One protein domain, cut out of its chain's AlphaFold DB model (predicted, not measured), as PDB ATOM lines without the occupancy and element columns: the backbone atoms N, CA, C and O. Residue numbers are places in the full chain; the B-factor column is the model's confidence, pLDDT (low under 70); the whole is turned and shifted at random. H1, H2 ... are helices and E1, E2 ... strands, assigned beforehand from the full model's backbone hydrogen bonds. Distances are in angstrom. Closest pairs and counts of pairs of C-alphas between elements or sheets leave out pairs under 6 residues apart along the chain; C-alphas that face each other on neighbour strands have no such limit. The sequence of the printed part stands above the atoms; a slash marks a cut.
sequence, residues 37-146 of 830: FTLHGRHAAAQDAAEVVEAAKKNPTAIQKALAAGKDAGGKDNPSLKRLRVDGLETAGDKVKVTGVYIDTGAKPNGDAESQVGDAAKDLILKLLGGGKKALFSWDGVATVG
ATOM      1  N   PHE A  37     110.972  34.903 -12.618       46.34
ATOM      2  CA  PHE A  37     109.832  34.627 -11.724       46.34
ATOM      3  C   PHE A  37     108.769  33.719 -12.364       46.34
ATOM      4  O   PHE A  37     108.181  32.880 -11.682       46.34
ATOM      5  N   THR A  38     108.551  33.822 -13.679       52.34
ATOM      6  CA  THR A  38     107.617  32.939 -14.405       52.34
ATOM      7  C   THR A  38     108.186  31.529 -14.615       52.34
ATOM      8  O   THR A  38     107.432  30.558 -14.567       52.34
ATOM      9  N   LEU A  39     109.510  31.387 -14.763       52.56
ATOM     10  CA  LEU A  39     110.196  30.087 -14.820       52.56
ATOM     11  C   LEU A  39     110.218  29.357 -13.462       52.56
ATOM     12  O   LEU A  39     109.933  28.161 -13.426       52.56
ATOM     13  N   HIS A  40     110.466  30.057 -12.344       55.22
ATOM     14  CA  HIS A  40     110.412  29.441 -11.006       55.22
ATOM     15  C   HIS A  40     108.988  29.016 -10.609       55.22
ATOM     16  O   HIS A  40     108.804  27.935 -10.052       55.22
ATOM     17  N   GLY A  41     107.965  29.811 -10.953       59.41
ATOM     18  CA  GLY A  41     106.564  29.450 -10.705       59.41
ATOM     19  C   GLY A  41     106.091  28.229 -11.506       59.41
ATOM     20  O   GLY A  41     105.367  27.391 -10.974       59.41
ATOM     21  N   ARG A  42     106.542  28.083 -12.762       62.53
ATOM     22  CA  ARG A  42     106.213  26.922 -13.608       62.53
ATOM     23  C   ARG A  42     106.890  25.632 -13.150       62.53
ATOM     24  O   ARG A  42     106.266  24.578 -13.224       62.53
ATOM     25  N   HIS A  43     108.122  25.705 -12.641       65.94
ATOM     26  CA  HIS A  43     108.794  24.534 -12.073       65.94
ATOM     27  C   HIS A  43     108.106  24.027 -10.798       65.94
ATOM     28  O   HIS A  43     107.889  22.822 -10.680       65.94
ATOM     29  N   ALA A  44     107.693  24.925  -9.898       70.69
ATOM     30  CA  ALA A  44     106.947  24.549  -8.695       70.69
ATOM     31  C   ALA A  44     105.574  23.933  -9.030       70.69
ATOM     32  O   ALA A  44     105.213  22.901  -8.476       70.69
ATOM     33  N   ALA A  45     104.839  24.508  -9.989       73.06
ATOM     34  CA  ALA A  45     103.540  23.978 -10.414       73.06
ATOM     35  C   ALA A  45     103.642  22.605 -11.112       73.06
ATOM     36  O   ALA A  45     102.817  21.726 -10.866       73.06
ATOM     37  N   ALA A  46     104.670  22.386 -11.939       76.75
ATOM     38  CA  ALA A  46     104.926  21.087 -12.567       76.75
ATOM     39  C   ALA A  46     105.348  20.011 -11.550       76.75
ATOM     40  O   ALA A  46     104.933  18.858 -11.675       76.75
ATOM     41  N   GLN A  47     106.125  20.380 -10.525       81.00
ATOM     42  CA  GLN A  47     106.467  19.477  -9.426       81.00
ATOM     43  C   GLN A  47     105.227  19.117  -8.592       81.00
ATOM     44  O   GLN A  47     104.972  17.933  -8.379       81.00
ATOM     45  N   ASP A  48     104.407  20.103  -8.210       81.50
ATOM     46  CA  ASP A  48     103.131  19.872  -7.519       81.50
ATOM     47  C   ASP A  48     102.225  18.925  -8.324       81.50
ATOM     48  O   ASP A  48     101.662  17.981  -7.765       81.50
ATOM     49  N   ALA A  49     102.113  19.127  -9.643       80.06
ATOM     50  CA  ALA A  49     101.340  18.254 -10.525       80.06
ATOM     51  C   ALA A  49     101.902  16.822 -10.574       80.06
ATOM     52  O   ALA A  49     101.137  15.862 -10.460       80.06
ATOM     53  N   ALA A  50     103.224  16.659 -10.689       83.38
ATOM     54  CA  ALA A  50     103.878  15.350 -10.681       83.38
ATOM     55  C   ALA A  50     103.667  14.602  -9.362       83.38
ATOM     56  O   ALA A  50     103.331  13.419  -9.365       83.38
ATOM     57  N   GLU A  51     103.789  15.293  -8.231       84.62
ATOM     58  CA  GLU A  51     103.569  14.669  -6.934       84.62
ATOM     59  C   GLU A  51     102.091  14.322  -6.689       84.62
ATOM     60  O   GLU A  51     101.807  13.306  -6.053       84.62
ATOM     61  N   VAL A  52     101.142  15.134  -7.177       82.81
ATOM     62  CA  VAL A  52      99.706  14.797  -7.143       82.81
ATOM     63  C   VAL A  52      99.432  13.550  -7.984       82.81
ATOM     64  O   VAL A  52      98.746  12.647  -7.511       82.81
ATOM     65  N   VAL A  53     100.003  13.454  -9.187       84.75
ATOM     66  CA  VAL A  53      99.860  12.284 -10.067       84.75
ATOM     67  C   VAL A  53     100.435  11.021  -9.421       84.75
ATOM     68  O   VAL A  53      99.759   9.993  -9.386       84.75
ATOM     69  N   GLU A  54     101.637  11.081  -8.844       85.88
ATOM     70  CA  GLU A  54     102.247   9.931  -8.163       85.88
ATOM     71  C   GLU A  54     101.476   9.507  -6.902       85.88
ATOM     72  O   GLU A  54     101.336   8.312  -6.629       85.88
ATOM     73  N   ALA A  55     100.913  10.458  -6.151       85.75
ATOM     74  CA  ALA A  55     100.031  10.149  -5.026       85.75
ATOM     75  C   ALA A  55      98.709   9.512  -5.493       85.75
ATOM     76  O   ALA A  55      98.232   8.551  -4.883       85.75
ATOM     77  N   ALA A  56      98.140  10.004  -6.597       84.62
ATOM     78  CA  ALA A  56      96.901   9.497  -7.171       84.62
ATOM     79  C   ALA A  56      97.058   8.079  -7.741       84.62
ATOM     80  O   ALA A  56      96.192   7.236  -7.510       84.62
ATOM     81  N   LYS A  57      98.189   7.773  -8.395       87.25
ATOM     82  CA  LYS A  57      98.522   6.427  -8.907       87.25
ATOM     83  C   LYS A  57      98.541   5.356  -7.819       87.25
ATOM     84  O   LYS A  57      98.235   4.200  -8.099       87.25
ATOM     85  N   LYS A  58      98.868   5.727  -6.578       87.06
ATOM     86  CA  LYS A  58      98.854   4.807  -5.429       87.06
ATOM     87  C   LYS A  58      97.443   4.534  -4.904       87.06
ATOM     88  O   LYS A  58      97.240   3.520  -4.248       87.06
ATOM     89  N   ASN A  59      96.477   5.409  -5.198       88.06
ATOM     90  CA  ASN A  59      95.135   5.380  -4.614       88.06
ATOM     91  C   ASN A  59      93.976   5.620  -5.619       88.06
ATOM     92  O   ASN A  59      92.997   6.277  -5.250       88.06
ATOM     93  N   PRO A  60      93.991   5.077  -6.856       87.25
ATOM     94  CA  PRO A  60      92.941   5.356  -7.845       87.25
ATOM     95  C   PRO A  60      91.560   4.877  -7.371       87.25
ATOM     96  O   PRO A  60      90.556   5.569  -7.533       87.25
ATOM     97  N   THR A  61      91.507   3.737  -6.676       89.00
ATOM     98  CA  THR A  61      90.276   3.204  -6.076       89.00
ATOM     99  C   THR A  61      89.723   4.109  -4.974       89.00
ATOM    100  O   THR A  61      88.510   4.216  -4.826       89.00
ATOM    101  N   ALA A  62      90.583   4.777  -4.194       91.94
ATOM    102  CA  ALA A  62      90.129   5.682  -3.138       91.94
ATOM    103  C   ALA A  62      89.507   6.956  -3.724       91.94
ATOM    104  O   ALA A  62      88.478   7.411  -3.225       91.94
ATOM    105  N   ILE A  63      90.085   7.478  -4.813       92.81
ATOM    106  CA  ILE A  63      89.531   8.608  -5.569       92.81
ATOM    107  C   ILE A  63      88.150   8.241  -6.118       92.81
ATOM    108  O   ILE A  63      87.176   8.936  -5.835       92.81
ATOM    109  N   GLN A  64      88.036   7.111  -6.824       95.06
ATOM    110  CA  GLN A  64      86.755   6.686  -7.391       95.06
ATOM    111  C   GLN A  64      85.704   6.402  -6.307       95.06
ATOM    112  O   GLN A  64      84.551   6.800  -6.449       95.06
ATOM    113  N   LYS A  65      86.093   5.776  -5.190       94.94
ATOM    114  CA  LYS A  65      85.200   5.540  -4.047       94.94
ATOM    115  C   LYS A  65      84.680   6.844  -3.438       94.94
ATOM    116  O   LYS A  65      83.521   6.895  -3.033       94.94
ATOM    117  N   ALA A  66      85.509   7.883  -3.372       93.31
ATOM    118  CA  ALA A  66      85.091   9.186  -2.871       93.31
ATOM    119  C   ALA A  66      84.148   9.910  -3.845       93.31
ATOM    120  O   ALA A  66      83.141  10.460  -3.406       93.31
ATOM    121  N   LEU A  67      84.414   9.848  -5.155       93.88
ATOM    122  CA  LEU A  67      83.513  10.386  -6.182       93.88
ATOM    123  C   LEU A  67      82.148   9.681  -6.160       93.88
ATOM    124  O   LEU A  67      81.109  10.338  -6.107       93.88
ATOM    125  N   ALA A  68      82.143   8.346  -6.087       94.38
ATOM    126  CA  ALA A  68      80.932   7.528  -6.002       94.38
ATOM    127  C   ALA A  68      80.130   7.746  -4.704       94.38
ATOM    128  O   ALA A  68      78.922   7.503  -4.670       94.38
ATOM    129  N   ALA A  69      80.765   8.237  -3.631       94.44
ATOM    130  CA  ALA A  69      80.051   8.639  -2.420       94.44
ATOM    131  C   ALA A  69      79.150   9.863  -2.660       94.44
ATOM    132  O   ALA A  69      78.203  10.071  -1.905       94.44
ATOM    133  N   GLY A  70      79.422  10.650  -3.710       93.06
ATOM    134  CA  GLY A  70      78.645  11.836  -4.053       93.06
ATOM    135  C   GLY A  70      78.735  12.920  -2.987       93.06
ATOM    136  O   GLY A  70      77.739  13.590  -2.738       93.06
ATOM    137  N   LYS A  71      79.888  13.059  -2.322       93.75
ATOM    138  CA  LYS A  71      80.146  14.101  -1.322       93.75
ATOM    139  C   LYS A  71      81.323  14.961  -1.747       93.75
ATOM    140  O   LYS A  71      82.345  14.427  -2.167       93.75
ATOM    141  N   ASP A  72      81.179  16.275  -1.630       91.50
ATOM    142  CA  ASP A  72      82.252  17.217  -1.937       91.50
ATOM    143  C   ASP A  72      83.366  17.206  -0.871       91.50
ATOM    144  O   ASP A  72      83.310  16.495   0.139       91.50
ATOM    145  N   ALA A  73      84.400  18.025  -1.073       90.12
ATOM    146  CA  ALA A  73      85.497  18.159  -0.119       90.12
ATOM    147  C   ALA A  73      85.046  18.655   1.273       90.12
ATOM    148  O   ALA A  73      85.733  18.399   2.261       90.12
ATOM    149  N   GLY A  74      83.897  19.326   1.389       90.44
ATOM    150  CA  GLY A  74      83.287  19.746   2.655       90.44
ATOM    151  C   GLY A  74      82.411  18.675   3.312       90.44
ATOM    152  O   GLY A  74      81.940  18.883   4.427       90.44
ATOM    153  N   GLY A  75      82.202  17.532   2.654       91.31
ATOM    154  CA  GLY A  75      81.296  16.478   3.106       91.31
ATOM    155  C   GLY A  75      79.819  16.759   2.820       91.31
ATOM    156  O   GLY A  75      78.973  16.027   3.339       91.31
ATOM    157  N   LYS A  76      79.501  17.788   2.022       93.62
ATOM    158  CA  LYS A  76      78.134  18.085   1.574       93.62
ATOM    159  C   LYS A  76      77.769  17.189   0.399       93.62
ATOM    160  O   LYS A  76      78.631  16.834  -0.404       93.62
ATOM    161  N   ASP A  77      76.491  16.850   0.284       92.31
ATOM    162  CA  ASP A  77      76.008  16.020  -0.814       92.31
ATOM    163  C   ASP A  77      76.136  16.769  -2.149       92.31
ATOM    164  O   ASP A  77      75.557  17.834  -2.361       92.31
ATOM    165  N   ASN A  78      76.906  16.180  -3.056       91.50
ATOM    166  CA  ASN A  78      77.079  16.596  -4.436       91.50
ATOM    167  C   ASN A  78      76.951  15.357  -5.346       91.50
ATOM    168  O   ASN A  78      77.955  14.737  -5.717       91.50
ATOM    169  N   PRO A  79      75.716  14.965  -5.711       89.81
ATOM    170  CA  PRO A  79      75.467  13.764  -6.506       89.81
ATOM    171  C   PRO A  79      76.075  13.834  -7.913       89.81
ATOM    172  O   PRO A  79      76.278  12.794  -8.534       89.81
ATOM    173  N   SER A  80      76.418  15.024  -8.416       88.50
ATOM    174  CA  SER A  80      77.074  15.183  -9.716       88.50
ATOM    175  C   SER A  80      78.479  14.574  -9.746       88.50
ATOM    176  O   SER A  80      78.926  14.147 -10.806       88.50
ATOM    177  N   LEU A  81      79.148  14.438  -8.594       92.06
ATOM    178  CA  LEU A  81      80.445  13.755  -8.500       92.06
ATOM    179  C   LEU A  81      80.356  12.271  -8.861       92.06
ATOM    180  O   LEU A  81      81.301  11.721  -9.421       92.06
ATOM    181  N   LYS A  82      79.199  11.634  -8.634       94.81
ATOM    182  CA  LYS A  82      78.976  10.233  -9.014       94.81
ATOM    183  C   LYS A  82      78.959  10.020 -10.527       94.81
ATOM    184  O   LYS A  82      79.007   8.889 -10.991       94.81
ATOM    185  N   ARG A  83      78.870  11.093 -11.313       93.81
ATOM    186  CA  ARG A  83      78.832  11.049 -12.780       93.81
ATOM    187  C   ARG A  83      80.211  11.139 -13.412       93.81
ATOM    188  O   ARG A  83      80.305  11.075 -14.632       93.81
ATOM    189  N   LEU A  84      81.262  11.285 -12.608       94.19
ATOM    190  CA  LEU A  84      82.643  11.295 -13.065       94.19
ATOM    191  C   LEU A  84      83.325   9.972 -12.697       94.19
ATOM    192  O   LEU A  84      83.380   9.583 -11.529       94.19
ATOM    193  N   ARG A  85      83.876   9.300 -13.707       95.00
ATOM    194  CA  ARG A  85      84.822   8.197 -13.544       95.00
ATOM    195  C   ARG A  85      86.216   8.709 -13.836       95.00
ATOM    196  O   ARG A  85      86.437   9.281 -14.900       95.00
ATOM    197  N   VAL A  86      87.152   8.449 -12.932       93.31
ATOM    198  CA  VAL A  86      88.571   8.737 -13.155       93.31
ATOM    199  C   VAL A  86      89.288   7.437 -13.499       93.31
ATOM    200  O   VAL A  86      89.386   6.534 -12.670       93.31
ATOM    201  N   ASP A  87      89.785   7.348 -14.731       91.56
ATOM    202  CA  ASP A  87      90.556   6.203 -15.224       91.56
ATOM    203  C   ASP A  87      92.050   6.364 -14.927       91.56
ATOM    204  O   ASP A  87      92.745   5.380 -14.664       91.56
ATOM    205  N   GLY A  88      92.540   7.605 -14.918       91.31
ATOM    206  CA  GLY A  88      93.931   7.917 -14.638       91.31
ATOM    207  C   GLY A  88      94.179   9.405 -14.416       91.31
ATOM    208  O   GLY A  88      93.345  10.262 -14.711       91.31
ATOM    209  N   LEU A  89      95.351   9.704 -13.857       90.69
ATOM    210  CA  LEU A  89      95.885  11.056 -13.771       90.69
ATOM    211  C   LEU A  89      97.292  11.045 -14.368       90.69
ATOM    212  O   LEU A  89      98.104  10.176 -14.047       90.69
ATOM    213  N   GLU A  90      97.564  12.009 -15.234       92.12
ATOM    214  CA  GLU A  90      98.824  12.164 -15.956       92.12
ATOM    215  C   GLU A  90      99.372  13.576 -15.748       92.12
ATOM    216  O   GLU A  90      98.625  14.527 -15.509       92.12
ATOM    217  N   THR A  91     100.686  13.740 -15.852       87.31
ATOM    218  CA  THR A  91     101.298  15.069 -15.904       87.31
ATOM    219  C   THR A  91     101.233  15.616 -17.326       87.31
ATOM    220  O   THR A  91     101.691  14.981 -18.273       87.31
ATOM    221  N   ALA A  92     100.693  16.823 -17.483       86.75
ATOM    222  CA  ALA A  92     100.667  17.558 -18.744       86.75
ATOM    223  C   ALA A  92     101.237  18.965 -18.517       86.75
ATOM    224  O   ALA A  92     100.505  19.931 -18.302       86.75
ATOM    225  N   GLY A  93     102.569  19.068 -18.521       86.81
ATOM    226  CA  GLY A  93     103.269  20.307 -18.177       86.81
ATOM    227  C   GLY A  93     103.094  20.662 -16.701       86.81
ATOM    228  O   GLY A  93     103.484  19.892 -15.828       86.81
ATOM    229  N   ASP A  94     102.503  21.824 -16.430       85.88
ATOM    230  CA  ASP A  94     102.187  22.337 -15.090       85.88
ATOM    231  C   ASP A  94     100.781  21.943 -14.595       85.88
ATOM    232  O   ASP A  94     100.305  22.462 -13.581       85.88
ATOM    233  N   LYS A  95     100.106  21.024 -15.301       86.12
ATOM    234  CA  LYS A  95      98.757  20.548 -14.977       86.12
ATOM    235  C   LYS A  95      98.706  19.044 -14.723       86.12
ATOM    236  O   LYS A  95      99.441  18.257 -15.318       86.12
ATOM    237  N   VAL A  96      97.755  18.650 -13.886       85.50
ATOM    238  CA  VAL A  96      97.278  17.281 -13.704       85.50
ATOM    239  C   VAL A  96      96.176  17.040 -14.729       85.50
ATOM    240  O   VAL A  96      95.068  17.561 -14.599       85.50
ATOM    241  N   LYS A  97      96.484  16.287 -15.781       89.62
ATOM    242  CA  LYS A  97      95.502  15.866 -16.777       89.62
ATOM    243  C   LYS A  97      94.722  14.681 -16.224       89.62
ATOM    244  O   LYS A  97      95.308  13.644 -15.920       89.62
ATOM    245  N   VAL A  98      93.411  14.830 -16.109       89.19
ATOM    246  CA  VAL A  98      92.514  13.743 -15.715       89.19
ATOM    247  C   VAL A  98      92.058  13.013 -16.972       89.19
ATOM    248  O   VAL A  98      91.622  13.643 -17.936       89.19
ATOM    249  N   THR A  99      92.166  11.688 -16.969       92.19
ATOM    250  CA  THR A  99      91.566  10.826 -17.989       92.19
ATOM    251  C   THR A  99      90.400  10.066 -17.380       92.19
ATOM    252  O   THR A  99      90.442   9.660 -16.215       92.19
ATOM    253  N   GLY A 100      89.317   9.916 -18.136       93.06
ATOM    254  CA  GLY A 100      88.094   9.368 -17.572       93.06
ATOM    255  C   GLY A 100      86.870   9.546 -18.448       93.06
ATOM    256  O   GLY A 100      86.971   9.824 -19.643       93.06
ATOM    257  N   VAL A 101      85.703   9.412 -17.822       94.12
ATOM    258  CA  VAL A 101      84.409   9.649 -18.466       94.12
ATOM    259  C   VAL A 101      83.525  10.474 -17.549       94.12
ATOM    260  O   VAL A 101      83.402  10.167 -16.363       94.12
ATOM    261  N   TYR A 102      82.877  11.487 -18.109       93.19
ATOM    262  CA  TYR A 102      81.840  12.255 -17.441       93.19
ATOM    263  C   TYR A 102      80.489  11.997 -18.112       93.19
ATOM    264  O   TYR A 102      80.360  12.077 -19.333       93.19
ATOM    265  N   ILE A 103      79.483  11.652 -17.309       92.56
ATOM    266  CA  ILE A 103      78.101  11.497 -17.762       92.56
ATOM    267  C   ILE A 103      77.399  12.840 -17.581       92.56
ATOM    268  O   ILE A 103      76.961  13.189 -16.482       92.56
ATOM    269  N   ASP A 104      77.262  13.578 -18.672       86.81
ATOM    270  CA  ASP A 104      76.450  14.781 -18.707       86.81
ATOM    271  C   ASP A 104      74.966  14.401 -18.790       86.81
ATOM    272  O   ASP A 104      74.555  13.523 -19.546       86.81
ATOM    273  N   THR A 105      74.146  15.048 -17.969       76.56
ATOM    274  CA  THR A 105      72.687  14.857 -17.980       76.56
ATOM    275  C   THR A 105      71.957  15.912 -18.802       76.56
ATOM    276  O   THR A 105      70.732  15.953 -18.767       76.56
ATOM    277  N   GLY A 106      72.690  16.817 -19.457       69.06
ATOM    278  CA  GLY A 106      72.140  17.902 -20.269       69.06
ATOM    279  C   GLY A 106      71.378  18.968 -19.476       69.06
ATOM    280  O   GLY A 106      70.794  19.881 -20.051       69.06
ATOM    281  N   ALA A 107      71.373  18.886 -18.143       61.09
ATOM    282  CA  ALA A 107      70.799  19.911 -17.288       61.09
ATOM    283  C   ALA A 107      71.750  21.106 -17.271       61.09
ATOM    284  O   ALA A 107      72.743  21.042 -16.555       61.09
ATOM    285  N   LYS A 108      71.451  22.167 -18.036       49.53
ATOM    286  CA  LYS A 108      72.202  23.434 -18.023       49.53
ATOM    287  C   LYS A 108      72.190  24.022 -16.604       49.53
ATOM    288  O   LYS A 108      71.154  24.546 -16.184       49.53
ATOM    289  N   PRO A 109      73.283  23.947 -15.830       39.81
ATOM    290  CA  PRO A 109      73.433  24.758 -14.639       39.81
ATOM    291  C   PRO A 109      73.787  26.176 -15.109       39.81
ATOM    292  O   PRO A 109      74.136  26.398 -16.266       39.81
ATOM    293  N   ASN A 110      73.725  27.164 -14.225       38.97
ATOM    294  CA  ASN A 110      74.249  28.499 -14.517       38.97
ATOM    295  C   ASN A 110      75.797  28.454 -14.635       38.97
ATOM    296  O   ASN A 110      76.488  28.817 -13.685       38.97
ATOM    297  N   GLY A 111      76.330  27.959 -15.760       50.41
ATOM    298  CA  GLY A 111      77.760  27.772 -16.059       50.41
ATOM    299  C   GLY A 111      78.071  26.419 -16.720       50.41
ATOM    300  O   GLY A 111      77.220  25.532 -16.733       50.41
ATOM    301  N   ASP A 112      79.291  26.240 -17.248       56.44
ATOM    302  CA  ASP A 112      79.751  24.954 -17.796       56.44
ATOM    303  C   ASP A 112      79.658  23.884 -16.695       56.44
ATOM    304  O   ASP A 112      80.408  23.931 -15.720       56.44
ATOM    305  N   ALA A 113      78.730  22.926 -16.803       54.06
ATOM    306  CA  ALA A 113      78.529  21.866 -15.803       54.06
ATOM    307  C   ALA A 113      79.818  21.080 -15.516       54.06
ATOM    308  O   ALA A 113      80.077  20.668 -14.385       54.06
ATOM    309  N   GLU A 114      80.648  20.940 -16.546       58.69
ATOM    310  CA  GLU A 114      81.986  20.363 -16.483       58.69
ATOM    311  C   GLU A 114      82.929  21.175 -15.578       58.69
ATOM    312  O   GLU A 114      83.711  20.590 -14.834       58.69
ATOM    313  N   SER A 115      82.796  22.508 -15.528       62.91
ATOM    314  CA  SER A 115      83.566  23.358 -14.608       62.91
ATOM    315  C   SER A 115      83.134  23.180 -13.148       62.91
ATOM    316  O   SER A 115      83.983  23.068 -12.270       62.91
ATOM    317  N   GLN A 116      81.829  23.053 -12.871       66.69
ATOM    318  CA  GLN A 116      81.318  22.917 -11.497       66.69
ATOM    319  C   GLN A 116      81.608  21.538 -10.893       66.69
ATOM    320  O   GLN A 116      81.987  21.431  -9.724       66.69
ATOM    321  N   VAL A 117      81.439  20.472 -11.681       78.75
ATOM    322  CA  VAL A 117      81.820  19.119 -11.256       78.75
ATOM    323  C   VAL A 117      83.338  18.991 -11.217       78.75
ATOM    324  O   VAL A 117      83.860  18.394 -10.280       78.75
ATOM    325  N   GLY A 118      84.039  19.599 -12.177       79.88
ATOM    326  CA  GLY A 118      85.495  19.644 -12.223       79.88
ATOM    327  C   GLY A 118      86.096  20.298 -10.981       79.88
ATOM    328  O   GLY A 118      86.979  19.713 -10.362       79.88
ATOM    329  N   ASP A 119      85.587  21.448 -10.541       85.12
ATOM    330  CA  ASP A 119      86.095  22.132  -9.346       85.12
ATOM    331  C   ASP A 119      85.830  21.328  -8.067       85.12
ATOM    332  O   ASP A 119      86.747  21.086  -7.278       85.12
ATOM    333  N   ALA A 120      84.609  20.811  -7.892       87.44
ATOM    334  CA  ALA A 120      84.279  19.978  -6.737       87.44
ATOM    335  C   ALA A 120      85.081  18.661  -6.715       87.44
ATOM    336  O   ALA A 120      85.514  18.212  -5.649       87.44
ATOM    337  N   ALA A 121      85.302  18.043  -7.879       88.69
ATOM    338  CA  ALA A 121      86.104  16.831  -8.016       88.69
ATOM    339  C   ALA A 121      87.587  17.112  -7.760       88.69
ATOM    340  O   ALA A 121      88.236  16.346  -7.049       88.69
ATOM    341  N   LYS A 122      88.120  18.223  -8.282       89.69
ATOM    342  CA  LYS A 122      89.486  18.692  -8.024       89.69
ATOM    343  C   LYS A 122      89.724  18.870  -6.531       89.69
ATOM    344  O   LYS A 122      90.686  18.311  -6.005       89.69
ATOM    345  N   ASP A 123      88.855  19.609  -5.848       89.62
ATOM    346  CA  ASP A 123      89.000  19.873  -4.415       89.62
ATOM    347  C   ASP A 123      88.927  18.577  -3.603       89.62
ATOM    348  O   ASP A 123      89.707  18.374  -2.668       89.62
ATOM    349  N   LEU A 124      88.041  17.656  -3.992       90.19
ATOM    350  CA  LEU A 124      87.936  16.342  -3.367       90.19
ATOM    351  C   LEU A 124      89.213  15.508  -3.569       90.19
ATOM    352  O   LEU A 124      89.724  14.934  -2.607       90.19
ATOM    353  N   ILE A 125      89.755  15.468  -4.790       89.31
ATOM    354  CA  ILE A 125      90.994  14.746  -5.114       89.31
ATOM    355  C   ILE A 125      92.172  15.337  -4.332       89.31
ATOM    356  O   ILE A 125      92.913  14.598  -3.686       89.31
ATOM    357  N   LEU A 126      92.327  16.663  -4.323       89.38
ATOM    358  CA  LEU A 126      93.395  17.335  -3.581       89.38
ATOM    359  C   LEU A 126      93.291  17.088  -2.072       89.38
ATOM    360  O   LEU A 126      94.309  16.849  -1.418       89.38
ATOM    361  N   LYS A 127      92.073  17.085  -1.514       89.50
ATOM    362  CA  LYS A 127      91.839  16.749  -0.104       89.50
ATOM    363  C   LYS A 127      92.261  15.313   0.214       89.50
ATOM    364  O   LYS A 127      92.941  15.094   1.213       89.50
ATOM    365  N   LEU A 128      91.892  14.345  -0.627       88.56
ATOM    366  CA  LEU A 128      92.235  12.928  -0.431       88.56
ATOM    367  C   LEU A 128      93.739  12.660  -0.508       88.56
ATOM    368  O   LEU A 128      94.234  11.756   0.160       88.56
ATOM    369  N   LEU A 129      94.461  13.440  -1.311       85.94
ATOM    370  CA  LEU A 129      95.895  13.268  -1.544       85.94
ATOM    371  C   LEU A 129      96.779  14.110  -0.606       85.94
ATOM    372  O   LEU A 129      97.991  14.171  -0.813       85.94
ATOM    373  N   GLY A 130      96.203  14.725   0.436       74.12
ATOM    374  CA  GLY A 130      96.963  15.364   1.516       74.12
ATOM    375  C   GLY A 130      97.010  16.896   1.506       74.12
ATOM    376  O   GLY A 130      97.935  17.453   2.082       74.12
ATOM    377  N   GLY A 131      96.035  17.572   0.877       62.41
ATOM    378  CA  GLY A 131      95.607  18.946   1.199       62.41
ATOM    379  C   GLY A 131      96.717  19.978   1.450       62.41
ATOM    380  O   GLY A 131      96.926  20.395   2.584       62.41
ATOM    381  N   GLY A 132      97.390  20.426   0.388       59.75
ATOM    382  CA  GLY A 132      98.381  21.514   0.467       59.75
ATOM    383  C   GLY A 132      98.971  21.981  -0.870       59.75
ATOM    384  O   GLY A 132      99.677  22.984  -0.908       59.75
ATOM    385  N   LYS A 133      98.676  21.281  -1.972       65.88
ATOM    386  CA  LYS A 133      99.297  21.496  -3.290       65.88
ATOM    387  C   LYS A 133      98.425  22.374  -4.180       65.88
ATOM    388  O   LYS A 133      97.207  22.200  -4.206       65.88
ATOM    389  N   LYS A 134      99.036  23.284  -4.944       75.44
ATOM    390  CA  LYS A 134      98.330  24.189  -5.874       75.44
ATOM    391  C   LYS A 134      98.376  23.648  -7.306       75.44
ATOM    392  O   LYS A 134      98.679  24.379  -8.245       75.44
ATOM    393  N   ALA A 135      98.073  22.363  -7.479       79.75
ATOM    394  CA  ALA A 135      98.051  21.749  -8.800       79.75
ATOM    395  C   ALA A 135      96.836  22.228  -9.614       79.75
ATOM    396  O   ALA A 135      95.695  22.235  -9.136       79.75
ATOM    397  N   LEU A 136      97.080  22.624 -10.862       84.56
ATOM    398  CA  LEU A 136      96.033  22.934 -11.833       84.56
ATOM    399  C   LEU A 136      95.556  21.639 -12.493       84.56
ATOM    400  O   LEU A 136      96.371  20.782 -12.807       84.56
ATOM    401  N   PHE A 137      94.252  21.494 -12.714       86.50
ATOM    402  CA  PHE A 137      93.680  20.316 -13.370       86.50
ATOM    403  C   PHE A 137      93.333  20.650 -14.828       86.50
ATOM    404  O   PHE A 137      92.918  21.769 -15.129       86.50
ATOM    405  N   SER A 138      93.535  19.692 -15.732       86.56
ATOM    406  CA  SER A 138      93.010  19.710 -17.103       86.56
ATOM    407  C   SER A 138      92.045  18.539 -17.265       86.56
ATOM    408  O   SER A 138      92.376  17.404 -16.916       86.56
ATOM    409  N   TRP A 139      90.861  18.837 -17.796       89.00
ATOM    410  CA  TRP A 139      89.782  17.876 -18.033       89.00
ATOM    411  C   TRP A 139      89.723  17.407 -19.490       89.00
ATOM    412  O   TRP A 139      88.913  16.555 -19.823       89.00
ATOM    413  N   ASP A 140      90.648  17.862 -20.343       85.56
ATOM    414  CA  ASP A 140      90.671  17.566 -21.785       85.56
ATOM    415  C   ASP A 140      90.846  16.061 -22.103       85.56
ATOM    416  O   ASP A 140      90.696  15.635 -23.247       85.56
ATOM    417  N   GLY A 141      91.224  15.247 -21.108       86.31
ATOM    418  CA  GLY A 141      91.308  13.786 -21.205       86.31
ATOM    419  C   GLY A 141      90.040  13.040 -20.777       86.31
ATOM    420  O   GLY A 141      90.025  11.809 -20.839       86.31
ATOM    421  N   VAL A 142      89.002  13.745 -20.322       90.56
ATOM    422  CA  VAL A 142      87.723  13.165 -19.911       90.56
ATOM    423  C   VAL A 142      86.771  13.151 -21.100       90.56
ATOM    424  O   VAL A 142      86.456  14.182 -21.683       90.56
ATOM    425  N   ALA A 143      86.304  11.963 -21.477       90.38
ATOM    426  CA  ALA A 143      85.283  11.835 -22.503       90.38
ATOM    427  C   ALA A 143      83.907  12.168 -21.914       90.38
ATOM    428  O   ALA A 143      83.481  11.551 -20.937       90.38
ATOM    429  N   THR A 144      83.188  13.099 -22.529       89.75
ATOM    430  CA  THR A 144      81.820  13.433 -22.119       89.75
ATOM    431  C   THR A 144      80.813  12.616 -22.921       89.75
ATOM    432  O   THR A 144      80.835  12.619 -24.153       89.75
ATOM    433  N   VAL A 145      79.917  11.919 -22.223       90.75
ATOM    434  CA  VAL A 145      78.761  11.223 -22.809       90.75
ATOM    435  C   VAL A 145      77.473  11.880 -22.329       90.75
ATOM    436  O   VAL A 145      77.399  12.327 -21.189       90.75
ATOM    437  N   GLY A 146      76.450  11.932 -23.178       86.56
ATOM    438  CA  GLY A 146      75.163  12.555 -22.860       86.56
ATOM    439  C   GLY A 146      75.123  14.078 -22.995       86.56
ATOM    440  O   GLY A 146      74.123  14.682 -22.614       86.56
TER     441      GLY A 146
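This is residues 37 to 146 of the 830 residues of an uncharacterized protein of Frigoriglobus tundricola (UniProt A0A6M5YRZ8). A strongly twisted sheet of three strands has helices over one face, the long H1 and H4, in two layers, and its other face bare of named helices. H2 turns off from the end of H1 and packs on E1 and H4, while short H3 leads into E1. The printed part has 110 residues, with four named helices and three named strands in the order H1 H2 H3 E1 E2 H4 E3, a mixed class of helices and strands. The sheet runs E1 E2 E3 and is mixed. The whole is compact, radius of gyration of the C-alphas 13.8 A, with an elongated outline of 42 by 25 by 23 A.

H1, residues 37 to 58, begins at C-alpha 37 (109.832, 34.627, -11.724) and is 32.4 A long. H2 is residues 60 to 68, H3 79 to 83. E1, residues 84 to 92, bends by 73 degrees at 87; E2 is 95 to 103. H4, residues 113 to 128, is 22.5 A long. E3, residues 136 to 145, is 23.6 A long and ends at C-alpha 145 (78.761, 11.223, -22.809).

E1 and E2 form an antiparallel hairpin, with N 85 and O 101 at 2.8 A. E2 and E3 are parallel, with N 96 and O 136 at 2.8 A; E2, H4 and E3 make a strand-helix-strand unit, two parallel strands joined through a helix, with a right-handed crossover. H1 is on the sheet at a height of 7.0 A, on the same face as H4; C-alphas 53 and 89 are its closest to E1, 5.6 A. H4 touches H2 with residues 121 to 128 alone, C-alphas 63 and 125 being closest at 6.3 A, at a steep tilt of 52 degrees, opposite ways. H3 touches H2 and H4, for instance C-alphas 68 and 82 at 4.5 A, the closest of H2 and H3. Each O i to N i+4 pair is within hydrogen-bond range in H2 and H4, 17 of 18 in H1 and 0 of 1 in H3, where 2 of 2 O i to N i+3 pairs are.

The C-alphas of Phe 37 and Gly 146, the two farthest apart, are 42.6 A apart. The printed part has no cut and no long link; residues 107 to 112 stand free. Residues 37 to 43, 106 to 116 and 131 to 133 have pLDDT under 70.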